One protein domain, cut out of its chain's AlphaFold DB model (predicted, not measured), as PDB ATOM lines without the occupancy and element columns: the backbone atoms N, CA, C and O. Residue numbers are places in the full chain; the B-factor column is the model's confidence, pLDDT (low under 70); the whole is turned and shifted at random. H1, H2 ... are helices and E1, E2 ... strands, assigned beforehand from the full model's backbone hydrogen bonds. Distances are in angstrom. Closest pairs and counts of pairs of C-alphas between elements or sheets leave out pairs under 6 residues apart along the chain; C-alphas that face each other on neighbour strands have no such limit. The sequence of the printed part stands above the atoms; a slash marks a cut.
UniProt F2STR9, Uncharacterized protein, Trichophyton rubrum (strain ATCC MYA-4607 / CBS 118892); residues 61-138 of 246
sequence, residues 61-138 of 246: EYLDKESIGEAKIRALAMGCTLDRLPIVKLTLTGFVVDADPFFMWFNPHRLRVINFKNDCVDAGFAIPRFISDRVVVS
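Overview. This is residues 61 to 138 of the 246 residues of an uncharacterized protein of Trichophyton rubrum (strain ATCC MYA-4607 / CBS 118892) (UniProt F2STR9). What would one see first? A small wall of three parallel strands, E1, E3 and E4, makes one side, the short helix H2 lies across the domain from it, and the longer helix H1 starts beside H2 and reaches outward until its residues 74 to 78, with residues 79 and 80, stick out. Much of the rest is loop: residues 118 to 135 make a long excursion past E2 before coming back to the wall at E4. What is it made of? The 78 printed residues hold two named helices and four named strands in the order H1 E1 E2 H2 E3 E4, the sheet's order is E1 E3 E4, and the class is mixed, with 35 residues in named elements, under half. The whole is compact, with a radius of gyration of the C-alphas of 12.6 A, and spans 34 by 26 by 17 A.

Arrangement. Which helices meet? H1, residues 65 to 78, touches H2, residues 100 to 104, with residues 65 to 68 alone; the closest C-alphas are those of Lys 65 and Pro 101, 4.9 A apart. In both helices every O i to N i+4 pair is within hydrogen-bond range. How is the sheet built? E1, residues 89 to 93, is an edge strand parallel to E3, residues 113 to 117, at 12 degrees, with N 90 and O 113 within hydrogen-bond range at 2.8 A. E3 is parallel to the other edge strand E4, residues 136 to 138, at 5 degrees, with N 114 and O 136 at 2.9 A. Neither H1 nor H2 is on the sheet, with 0 pairs of C-alphas within 10 A for each. Where does the remaining strand go? E2, residues 95 to 97, pairs with no named strand, but its residues 95 to 96 pair with residues 61 to 62 and its residues 96 to 97 with residues 121 to 122, both parallel. E2 and E3 are only just apart, at 8.1 A.

Along the chain. Where does H1 run? Its C-alpha 65 is at (45.630, 10.410, 29.358), and it is 20.3 A long from first to last C-alpha. Where are the strands? E1 is 13.6 A long and begins with C-alpha 89 at (31.866, 14.851, 18.493); E3 is 12.8 A long. E4 ends with C-alpha 138 at (37.833, 23.758, 14.835).

Size, cuts and confidence. How large is it? The two C-alphas farthest apart, those of Gly 79 and Asp 119, are 35.6 A from each other. How is it linked? The printed part has no cut, and the link from E3 to E4, 18 residues, is long. Where is confidence low? The mean pLDDT of the printed part is 88.7, and one residue, Glu 61, is under 70.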
ATOM      1  N   GLU A  61      42.131  23.073  32.560       69.88
ATOM      2  CA  GLU A  61      42.156  21.629  32.800       69.88
ATOM      3  C   GLU A  61      42.998  20.945  31.719       69.88
ATOM      4  O   GLU A  61      42.890  21.264  30.532       69.88
ATOM      5  N   TYR A  62      43.866  20.004  32.097       80.94
ATOM      6  CA  TYR A  62      44.599  19.217  31.102       80.94
ATOM      7  C   TYR A  62      43.710  18.071  30.630       80.94
ATOM      8  O   TYR A  62      43.163  17.328  31.450       80.94
ATOM      9  N   LEU A  63      43.585  17.879  29.314       80.50
ATOM     10  CA  LEU A  63      42.991  16.644  28.813       80.50
ATOM     11  C   LEU A  63      44.005  15.512  29.011       80.50
ATOM     12  O   LEU A  63      44.812  15.223  28.134       80.50
ATOM     13  N   ASP A  64      43.985  14.905  30.190       81.06
ATOM     14  CA  ASP A  64      45.005  13.961  30.629       81.06
ATOM     15  C   ASP A  64      44.685  12.509  30.240       81.06
ATOM     16  O   ASP A  64      43.568  12.001  30.397       81.06
ATOM     17  N   LYS A  65      45.707  11.821  29.726       84.12
ATOM     18  CA  LYS A  65      45.630  10.410  29.358       84.12
ATOM     19  C   LYS A  65      45.463   9.516  30.584       84.12
ATOM     20  O   LYS A  65      44.739   8.527  30.470       84.12
ATOM     21  N   GLU A  66      46.086   9.849  31.714       83.88
ATOM     22  CA  GLU A  66      46.010   9.026  32.924       83.88
ATOM     23  C   GLU A  66      44.615   9.148  33.534       83.88
ATOM     24  O   GLU A  66      43.962   8.140  33.791       83.88
ATOM     25  N   SER A  67      44.077  10.368  33.604       83.25
ATOM     26  CA  SER A  67      42.701  10.639  34.039       83.25
ATOM     27  C   SER A  67      41.648   9.851  33.245       83.25
ATOM     28  O   SER A  67      40.732   9.262  33.827       83.25
ATOM     29  N   ILE A  68      41.782   9.773  31.914       85.94
ATOM     30  CA  ILE A  68      40.888   8.950  31.078       85.94
ATOM     31  C   ILE A  68      41.090   7.450  31.355       85.94
ATOM     32  O   ILE A  68      40.110   6.696  31.399       85.94
ATOM     33  N   GLY A  69      42.336   7.011  31.547       87.19
ATOM     34  CA  GLY A  69      42.675   5.632  31.898       87.19
ATOM     35  C   GLY A  69      42.056   5.198  33.228       87.19
ATOM     36  O   GLY A  69      41.351   4.189  33.283       87.19
ATOM     37  N   GLU A  70      42.224   6.000  34.275       85.81
ATOM     38  CA  GLU A  70      41.665   5.761  35.607       85.81
ATOM     39  C   GLU A  70      40.134   5.768  35.598       85.81
ATOM     40  O   GLU A  70      39.490   4.883  36.172       85.81
ATOM     41  N   ALA A  71      39.517   6.710  34.878       85.94
ATOM     42  CA  ALA A  71      38.067   6.724  34.690       85.94
ATOM     43  C   ALA A  71      37.574   5.429  34.025       85.94
ATOM     44  O   ALA A  71      36.546   4.871  34.422       85.94
ATOM     45  N   LYS A  72      38.327   4.905  33.051       87.25
ATOM     46  CA  LYS A  72      38.017   3.633  32.397       87.25
ATOM     47  C   LYS A  72      38.159   2.445  33.350       87.25
ATOM     48  O   LYS A  72      37.301   1.566  33.316       87.25
ATOM     49  N   ILE A  73      39.185   2.415  34.203       87.69
ATOM     50  CA  ILE A  73      39.362   1.369  35.227       87.69
ATOM     51  C   ILE A  73      38.173   1.366  36.193       87.69
ATOM     52  O   ILE A  73      37.582   0.315  36.448       87.69
ATOM     53  N   ARG A  74      37.756   2.543  36.672       87.38
ATOM     54  CA  ARG A  74      36.580   2.677  37.548       87.38
ATOM     55  C   ARG A  74      35.296   2.229  36.855       87.38
ATOM     56  O   ARG A  74      34.503   1.509  37.451       87.38
ATOM     57  N   ALA A  75      35.107   2.601  35.591       86.31
ATOM     58  CA  ALA A  75      33.960   2.152  34.810       86.31
ATOM     59  C   ALA A  75      33.981   0.630  34.572       86.31
ATOM     60  O   ALA A  75      32.929  -0.003  34.601       86.31
ATOM     61  N   LEU A  76      35.166   0.032  34.392       88.00
ATOM     62  CA  LEU A  76      35.333  -1.417  34.239       88.00
ATOM     63  C   LEU A  76      34.951  -2.173  35.516       88.00
ATOM     64  O   LEU A  76      34.364  -3.249  35.441       88.00
ATOM     65  N   ALA A  77      35.219  -1.593  36.688       88.50
ATOM     66  CA  ALA A  77      34.766  -2.153  37.960       88.50
ATOM     67  C   ALA A  77      33.229  -2.153  38.100       88.50
ATOM     68  O   ALA A  77      32.683  -2.972  38.835       88.50
ATOM     69  N   MET A  78      32.527  -1.265  37.387       88.25
ATOM     70  CA  MET A  78      31.060  -1.166  37.398       88.25
ATOM     71  C   MET A  78      30.383  -2.026  36.319       88.25
ATOM     72  O   MET A  78      29.171  -2.232  36.374       88.25
ATOM     73  N   GLY A  79      31.130  -2.528  35.331       85.50
ATOM     74  CA  GLY A  79      30.587  -3.347  34.251       85.50
ATOM     75  C   GLY A  79      31.480  -3.393  33.013       85.50
ATOM     76  O   GLY A  79      32.638  -2.992  33.023       85.50
ATOM     77  N   CYS A  80      30.940  -3.895  31.903       78.44
ATOM     78  CA  CYS A  80      31.693  -3.960  30.653       78.44
ATOM     79  C   CYS A  80      31.937  -2.556  30.078       78.44
ATOM     80  O   CYS A  80      30.991  -1.802  29.845       78.44
ATOM     81  N   THR A  81      33.194  -2.238  29.768       83.00
ATOM     82  CA  THR A  81      33.576  -1.003  29.070       83.00
ATOM     83  C   THR A  81      34.165  -1.312  27.700       83.00
ATOM     84  O   THR A  81      34.626  -2.419  27.433       83.00
ATOM     85  N   LEU A  82      34.111  -0.333  26.796       85.50
ATOM     86  CA  LEU A  82      34.754  -0.439  25.490       85.50
ATOM     87  C   LEU A  82      36.242  -0.102  25.603       85.50
ATOM     88  O   LEU A  82      36.633   0.776  26.373       85.50
ATOM     89  N   ASP A  83      37.062  -0.725  24.756       86.88
ATOM     90  CA  ASP A  83      38.507  -0.476  24.741       86.88
ATOM     91  C   ASP A  83      38.863   0.978  24.433       86.88
ATOM     92  O   ASP A  83      39.843   1.507  24.960       86.88
ATOM     93  N   ARG A  84      38.052   1.621  23.591       91.12
ATOM     94  CA  ARG A  84      38.213   3.009  23.163       91.12
ATOM     95  C   ARG A  84      36.908   3.773  23.317       91.12
ATOM     96  O   ARG A  84      35.826   3.227  23.093       91.12
ATOM     97  N   LEU A  85      37.027   5.063  23.603       90.69
ATOM     98  CA  LEU A  85      35.924   5.989  23.776       90.69
ATOM     99  C   LEU A  85      35.106   6.102  22.478       90.69
ATOM    100  O   LEU A  85      35.635   6.526  21.442       90.69
ATOM    101  N   PRO A  86      33.805   5.761  22.506       91.19
ATOM    102  CA  PRO A  86      32.923   5.791  21.342       91.19
ATOM    103  C   PRO A  86      32.430   7.208  20.973       91.19
ATOM    104  O   PRO A  86      31.295   7.384  20.524       91.19
ATOM    105  N   ILE A  87      33.263   8.230  21.159       92.81
ATOM    106  CA  ILE A  87      32.895   9.638  20.971       92.81
ATOM    107  C   ILE A  87      32.933   9.993  19.481       92.81
ATOM    108  O   ILE A  87      33.890   9.676  18.780       92.81
ATOM    109  N   VAL A  88      31.876  10.653  18.993       96.00
ATOM    110  CA  VAL A  88      31.777  11.122  17.596       96.00
ATOM    111  C   VAL A  88      32.129  12.602  17.475       96.00
ATOM    112  O   VAL A  88      32.836  13.003  16.549       96.00
ATOM    113  N   LYS A  89      31.640  13.409  18.420       96.44
ATOM    114  CA  LYS A  89      31.866  14.851  18.493       96.44
ATOM    115  C   LYS A  89      32.397  15.187  19.880       96.44
ATOM    116  O   LYS A  89      31.751  14.844  20.865       96.44
ATOM    117  N   LEU A  90      33.547  15.843  19.932       94.12
ATOM    118  CA  LEU A  90      34.172  16.329  21.154       94.12
ATOM    119  C   LEU A  90      34.123  17.858  21.147       94.12
ATOM    120  O   LEU A  90      34.424  18.486  20.135       94.12
ATOM    121  N   THR A  91      33.700  18.466  22.250       93.56
ATOM    122  CA  THR A  91      33.784  19.917  22.448       93.56
ATOM    123  C   THR A  91      34.456  20.165  23.785       93.56
ATOM    124  O   THR A  91      33.988  19.640  24.789       93.56
ATOM    125  N   LEU A  92      35.547  20.923  23.770       89.81
ATOM    126  CA  LEU A  92      36.345  21.258  24.945       89.81
ATOM    127  C   LEU A  92      36.363  22.775  25.126       89.81
ATOM    128  O   LEU A  92      36.338  23.514  24.142       89.81
ATOM    129  N   THR A  93      36.372  23.218  26.379       87.19
ATOM    130  CA  THR A  93      36.381  24.629  26.785       87.19
ATOM    131  C   THR A  93      37.367  24.839  27.920       87.19
ATOM    132  O   THR A  93      37.213  24.178  28.940       87.19
ATOM    133  N   GLY A  94      38.336  25.741  27.766       80.69
ATOM    134  CA  GLY A  94      39.327  26.031  28.812       80.69
ATOM    135  C   GLY A  94      40.323  24.896  29.061       80.69
ATOM    136  O   GLY A  94      40.878  24.794  30.150       80.69
ATOM    137  N   PHE A  95      40.523  24.022  28.068       85.19
ATOM    138  CA  PHE A  95      41.433  22.881  28.179       85.19
ATOM    139  C   PHE A  95      42.810  23.168  27.592       85.19
ATOM    140  O   PHE A  95      42.923  23.760  26.517       85.19
ATOM    141  N   VAL A  96      43.836  22.627  28.237       85.38
ATOM    142  CA  VAL A  96      45.151  22.395  27.642       85.38
ATOM    143  C   VAL A  96      45.114  21.066  26.901       85.38
ATOM    144  O   VAL A  96      44.728  20.040  27.466       85.38
ATOM    145  N   VAL A  97      45.468  21.086  25.620       86.88
ATOM    146  CA  VAL A  97      45.218  19.967  24.709       86.88
ATOM    147  C   VAL A  97      46.525  19.394  24.172       86.88
ATOM    148  O   VAL A  97      47.298  20.092  23.523       86.88
ATOM    149  N   ASP A  98      46.703  18.092  24.387       89.12
ATOM    150  CA  ASP A  98      47.833  17.284  23.921       89.12
ATOM    151  C   ASP A  98      47.389  16.245  22.877       89.12
ATOM    152  O   ASP A  98      46.198  15.973  22.702       89.12
ATOM    153  N   ALA A  99      48.344  15.637  22.183       90.50
ATOM    154  CA  ALA A  99      48.139  14.536  21.255       90.50
ATOM    155  C   ALA A  99      47.744  13.231  21.963       90.50
ATOM    156  O   ALA A  99      46.819  12.548  21.513       90.50
ATOM    157  N   ASP A 100      48.424  12.874  23.057       91.12
ATOM    158  CA  ASP A 100      48.384  11.533  23.665       91.12
ATOM    159  C   ASP A 100      46.967  10.947  23.863       91.12
ATOM    160  O   ASP A 100      46.722   9.815  23.413       91.12
ATOM    161  N   PRO A 101      45.986  11.683  24.429       91.50
ATOM    162  CA  PRO A 101      44.630  11.167  24.601       91.50
ATOM    163  C   PRO A 101      43.998  10.678  23.294       91.50
ATOM    164  O   PRO A 101      43.344   9.631  23.270       91.50
ATOM    165  N   PHE A 102      44.215  11.397  22.188       92.62
ATOM    166  CA  PHE A 102      43.639  11.091  20.875       92.62
ATOM    167  C   PHE A 102      44.258   9.847  20.232       92.62
ATOM    168  O   PHE A 102      43.572   9.144  19.485       92.62
ATOM    169  N   PHE A 103      45.520   9.539  20.539       92.00
ATOM    170  CA  PHE A 103      46.185   8.320  20.072       92.00
ATOM    171  C   PHE A 103      45.755   7.088  20.873       92.00
ATOM    172  O   PHE A 103      45.564   6.012  20.294       92.00
ATOM    173  N   MET A 104      45.587   7.247  22.186       91.81
ATOM    174  CA  MET A 104      45.368   6.133  23.108       91.81
ATOM    175  C   MET A 104      43.892   5.774  23.264       91.81
ATOM    176  O   MET A 104      43.518   4.604  23.150       91.81
ATOM    177  N   TRP A 105      43.040   6.770  23.502       92.75
ATOM    178  CA  TRP A 105      41.722   6.517  24.078       92.75
ATOM    179  C   TRP A 105      40.571   6.667  23.099       92.75
ATOM    180  O   TRP A 105      39.568   5.976  23.246       92.75
ATOM    181  N   PHE A 106      40.677   7.512  22.076       93.50
ATOM    182  CA  PHE A 106      39.555   7.754  21.167       93.50
ATOM    183  C   PHE A 106      39.414   6.668  20.100       93.50
ATOM    184  O   PHE A 106      40.389   6.160  19.535       93.50
ATOM    185  N   ASN A 107      38.165   6.301  19.793       94.12
ATOM    186  CA  ASN A 107      37.885   5.360  18.719       94.12
ATOM    187  C   ASN A 107      38.073   6.041  17.346       94.12
ATOM    188  O   ASN A 107      37.293   6.931  16.988       94.12
ATOM    189  N   PRO A 108      39.030   5.575  16.523       92.12
ATOM    190  CA  PRO A 108      39.370   6.226  15.263       92.12
ATOM    191  C   PRO A 108      38.291   6.103  14.183       92.12
ATOM    192  O   PRO A 108      38.179   6.925  13.270       92.12
ATOM    193  N   HIS A 109      37.441   5.086  14.289       93.31
ATOM    194  CA  HIS A 109      36.330   4.902  13.369       93.31
ATOM    195  C   HIS A 109      35.134   5.785  13.718       93.31
ATOM    196  O   HIS A 109      34.283   5.982  12.850       93.31
ATOM    197  N   ARG A 110      35.073   6.334  14.939       94.06
ATOM    198  CA  ARG A 110      33.923   7.102  15.430       94.06
ATOM    199  C   ARG A 110      34.177   8.596  15.532       94.06
ATOM    200  O   ARG A 110      33.264   9.342  15.193       94.06
ATOM    201  N   LEU A 111      35.366   9.026  15.946       95.19
ATOM    202  CA  LEU A 111      35.666  10.449  16.092       95.19
ATOM    203  C   LEU A 111      35.612  11.151  14.727       95.19
ATOM    204  O   LEU A 111      36.176  10.666  13.741       95.19
ATOM    205  N   ARG A 112      34.878  12.267  14.658       96.31
ATOM    206  CA  ARG A 112      34.657  13.044  13.426       96.31
ATOM    207  C   ARG A 112      34.771  14.545  13.616       96.31
ATOM    208  O   ARG A 112      35.105  15.232  12.661       96.31
ATOM    209  N   VAL A 113      34.475  15.062  14.804       96.12
ATOM    210  CA  VAL A 113      34.493  16.506  15.059       96.12
ATOM    211  C   VAL A 113      35.147  16.784  16.401       96.12
ATOM    212  O   VAL A 113      34.786  16.149  17.394       96.12
ATOM    213  N   ILE A 114      36.070  17.741  16.426       95.31
ATOM    214  CA  ILE A 114      36.686  18.280  17.637       95.31
ATOM    215  C   ILE A 114      36.542  19.798  17.591       95.31
ATOM    216  O   ILE A 114      36.996  20.439  16.646       95.31
ATOM    217  N   ASN A 115      35.898  20.361  18.606       94.19
ATOM    218  CA  ASN A 115      35.690  21.795  18.731       94.19
ATOM    219  C   ASN A 115      36.370  22.294  20.000       94.19
ATOM    220  O   ASN A 115      35.932  21.973  21.104       94.19
ATOM    221  N   PHE A 116      37.393  23.114  19.834       91.00
ATOM    222  CA  PHE A 116      38.025  23.845  20.917       91.00
ATOM    223  C   PHE A 116      37.362  25.212  21.032       91.00
ATOM    224  O   PHE A 116      37.302  25.972  20.064       91.00
ATOM    225  N   LYS A 117      36.800  25.494  22.200       86.56
ATOM    226  CA  LYS A 117      36.102  26.736  22.534       86.56
ATOM    227  C   LYS A 117      36.775  27.376  23.749       86.56
ATOM    228  O   LYS A 117      37.494  26.692  24.461       86.56
ATOM    229  N   ASN A 118      36.488  28.650  24.012       78.06
ATOM    230  CA  ASN A 118      36.821  29.353  25.261       78.06
ATOM    231  C   ASN A 118      38.260  29.093  25.752       78.06
ATOM    232  O   ASN A 118      38.452  28.322  26.686       78.06
ATOM    233  N   ASP A 119      39.255  29.708  25.114       75.88
ATOM    234  CA  ASP A 119      40.646  29.727  25.599       75.88
ATOM    235  C   ASP A 119      41.324  28.355  25.768       75.88
ATOM    236  O   ASP A 119      42.164  28.161  26.643       75.88
ATOM    237  N   CYS A 120      41.005  27.391  24.898       82.62
ATOM    238  CA  CYS A 120      41.812  26.177  24.796       82.62
ATOM    239  C   CYS A 120      43.254  26.498  24.372       82.62
ATOM    240  O   CYS A 120      43.477  27.235  23.410       82.62
ATOM    241  N   VAL A 121      44.221  25.878  25.047       82.38
ATOM    242  CA  VAL A 121      45.656  26.043  24.791       82.38
ATOM    243  C   VAL A 121      46.194  24.793  24.100       82.38
ATOM    244  O   VAL A 121      46.031  23.682  24.600       82.38
ATOM    245  N   ASP A 122      46.850  24.968  22.957       85.31
ATOM    246  CA  ASP A 122      47.555  23.890  22.260       85.31
ATOM    247  C   ASP A 122      48.904  23.605  22.949       85.31
ATOM    248  O   ASP A 122      49.774  24.476  23.001       85.31
ATOM    249  N   ALA A 123      49.074  22.391  23.481       85.69
ATOM    250  CA  ALA A 123      50.300  21.911  24.124       85.69
ATOM    251  C   ALA A 123      51.022  20.823  23.308       85.69
ATOM    252  O   ALA A 123      51.843  20.085  23.849       85.69
ATOM    253  N   GLY A 124      50.742  20.724  22.007       85.19
ATOM    254  CA  GLY A 124      51.237  19.649  21.145       85.19
ATOM    255  C   GLY A 124      50.118  18.796  20.561       85.19
ATOM    256  O   GLY A 124      50.342  17.637  20.213       85.19
ATOM    257  N   PHE A 125      48.914  19.356  20.442       90.12
ATOM    258  CA  PHE A 125      47.770  18.693  19.852       90.12
ATOM    259  C   PHE A 125      48.110  18.157  18.459       90.12
ATOM    260  O   PHE A 125      48.465  18.883  17.527       90.12
ATOM    261  N   ALA A 126      47.933  16.851  18.301       90.50
ATOM    262  CA  ALA A 126      48.051  16.185  17.023       90.50
ATOM    263  C   ALA A 126      47.005  15.083  16.910       90.50
ATOM    264  O   ALA A 126      46.712  14.356  17.859       90.50
ATOM    265  N   ILE A 127      46.473  14.929  15.702       92.31
ATOM    266  CA  ILE A 127      45.560  13.844  15.367       92.31
ATOM    267  C   ILE A 127      46.338  12.733  14.657       92.31
ATOM    268  O   ILE A 127      47.154  13.023  13.774       92.31
ATOM    269  N   PRO A 128      46.092  11.452  14.989       90.88
ATOM    270  CA  PRO A 128      46.719  10.350  14.284       90.88
ATOM    271  C   PRO A 128      46.470  10.415  12.771       90.88
ATOM    272  O   PRO A 128      45.334  10.557  12.319       90.88
ATOM    273  N   ARG A 129      47.531  10.236  11.970       91.12
ATOM    274  CA  ARG A 129      47.476  10.339  10.494       91.12
ATOM    275  C   ARG A 129      46.403   9.464   9.842       91.12
ATOM    276  O   ARG A 129      45.880   9.800   8.795       91.12
ATOM    277  N   PHE A 130      46.062   8.330  10.447       89.44
ATOM    278  CA  PHE A 130      45.058   7.417   9.899       89.44
ATOM    279  C   PHE A 130      43.607   7.892  10.100       89.44
ATOM    280  O   PHE A 130      42.688   7.282   9.549       89.44
ATOM    281  N   ILE A 131      43.382   8.962  10.874       92.56
ATOM    282  CA  ILE A 131      42.060   9.588  11.043       92.56
ATOM    283  C   ILE A 131      42.012  11.068  10.679       92.56
ATOM    284  O   ILE A 131      40.912  11.617  10.649       92.56
ATOM    285  N   SER A 132      43.149  11.702  10.378       90.75
ATOM    286  CA  SER A 132      43.221  13.135  10.051       90.75
ATOM    287  C   SER A 132      42.236  13.536   8.956       90.75
ATOM    288  O   SER A 132      41.567  14.554   9.077       90.75
ATOM    289  N   ASP A 133      42.057  12.688   7.944       92.12
ATOM    290  CA  ASP A 133      41.217  12.992   6.778       92.12
ATOM    291  C   ASP A 133      39.711  12.920   7.083       92.12
ATOM    292  O   ASP A 133      38.878  13.316   6.271       92.12
ATOM    293  N   ARG A 134      39.338  12.366   8.242       93.75
ATOM    294  CA  ARG A 134      37.939  12.146   8.651       93.75
ATOM    295  C   ARG A 134      37.527  13.013   9.831       93.75
ATOM    296  O   ARG A 134      36.343  13.025  10.175       93.75
ATOM    297  N   VAL A 135      38.486  13.656  10.491       95.50
ATOM    298  CA  VAL A 135      38.265  14.455  11.690       95.50
ATOM    299  C   VAL A 135      38.377  15.925  11.321       95.50
ATOM    300  O   VAL A 135      39.417  16.391  10.879       95.50
ATOM    301  N   VAL A 136      37.296  16.661  11.542       95.62
ATOM    302  CA  VAL A 136      37.280  18.116  11.428       95.62
ATOM    303  C   VAL A 136      37.639  18.703  12.786       95.62
ATOM    304  O   VAL A 136      36.969  18.418  13.780       95.62
ATOM    305  N   VAL A 137      38.687  19.524  12.820       93.75
ATOM    306  CA  VAL A 137      39.116  20.257  14.015       93.75
ATOM    307  C   VAL A 137      38.786  21.730  13.827       93.75
ATOM    308  O   VAL A 137      39.157  22.321  12.814       93.75
ATOM    309  N   SER A 138      38.092  22.321  14.794       92.56
ATOM    310  CA  SER A 138      37.833  23.758  14.835       92.56
ATOM    311  C   SER A 138      38.379  24.369  16.121       92.56
ATOM    312  O   SER A 138      38.206  23.813  17.205       92.56
TER     313      SER A 138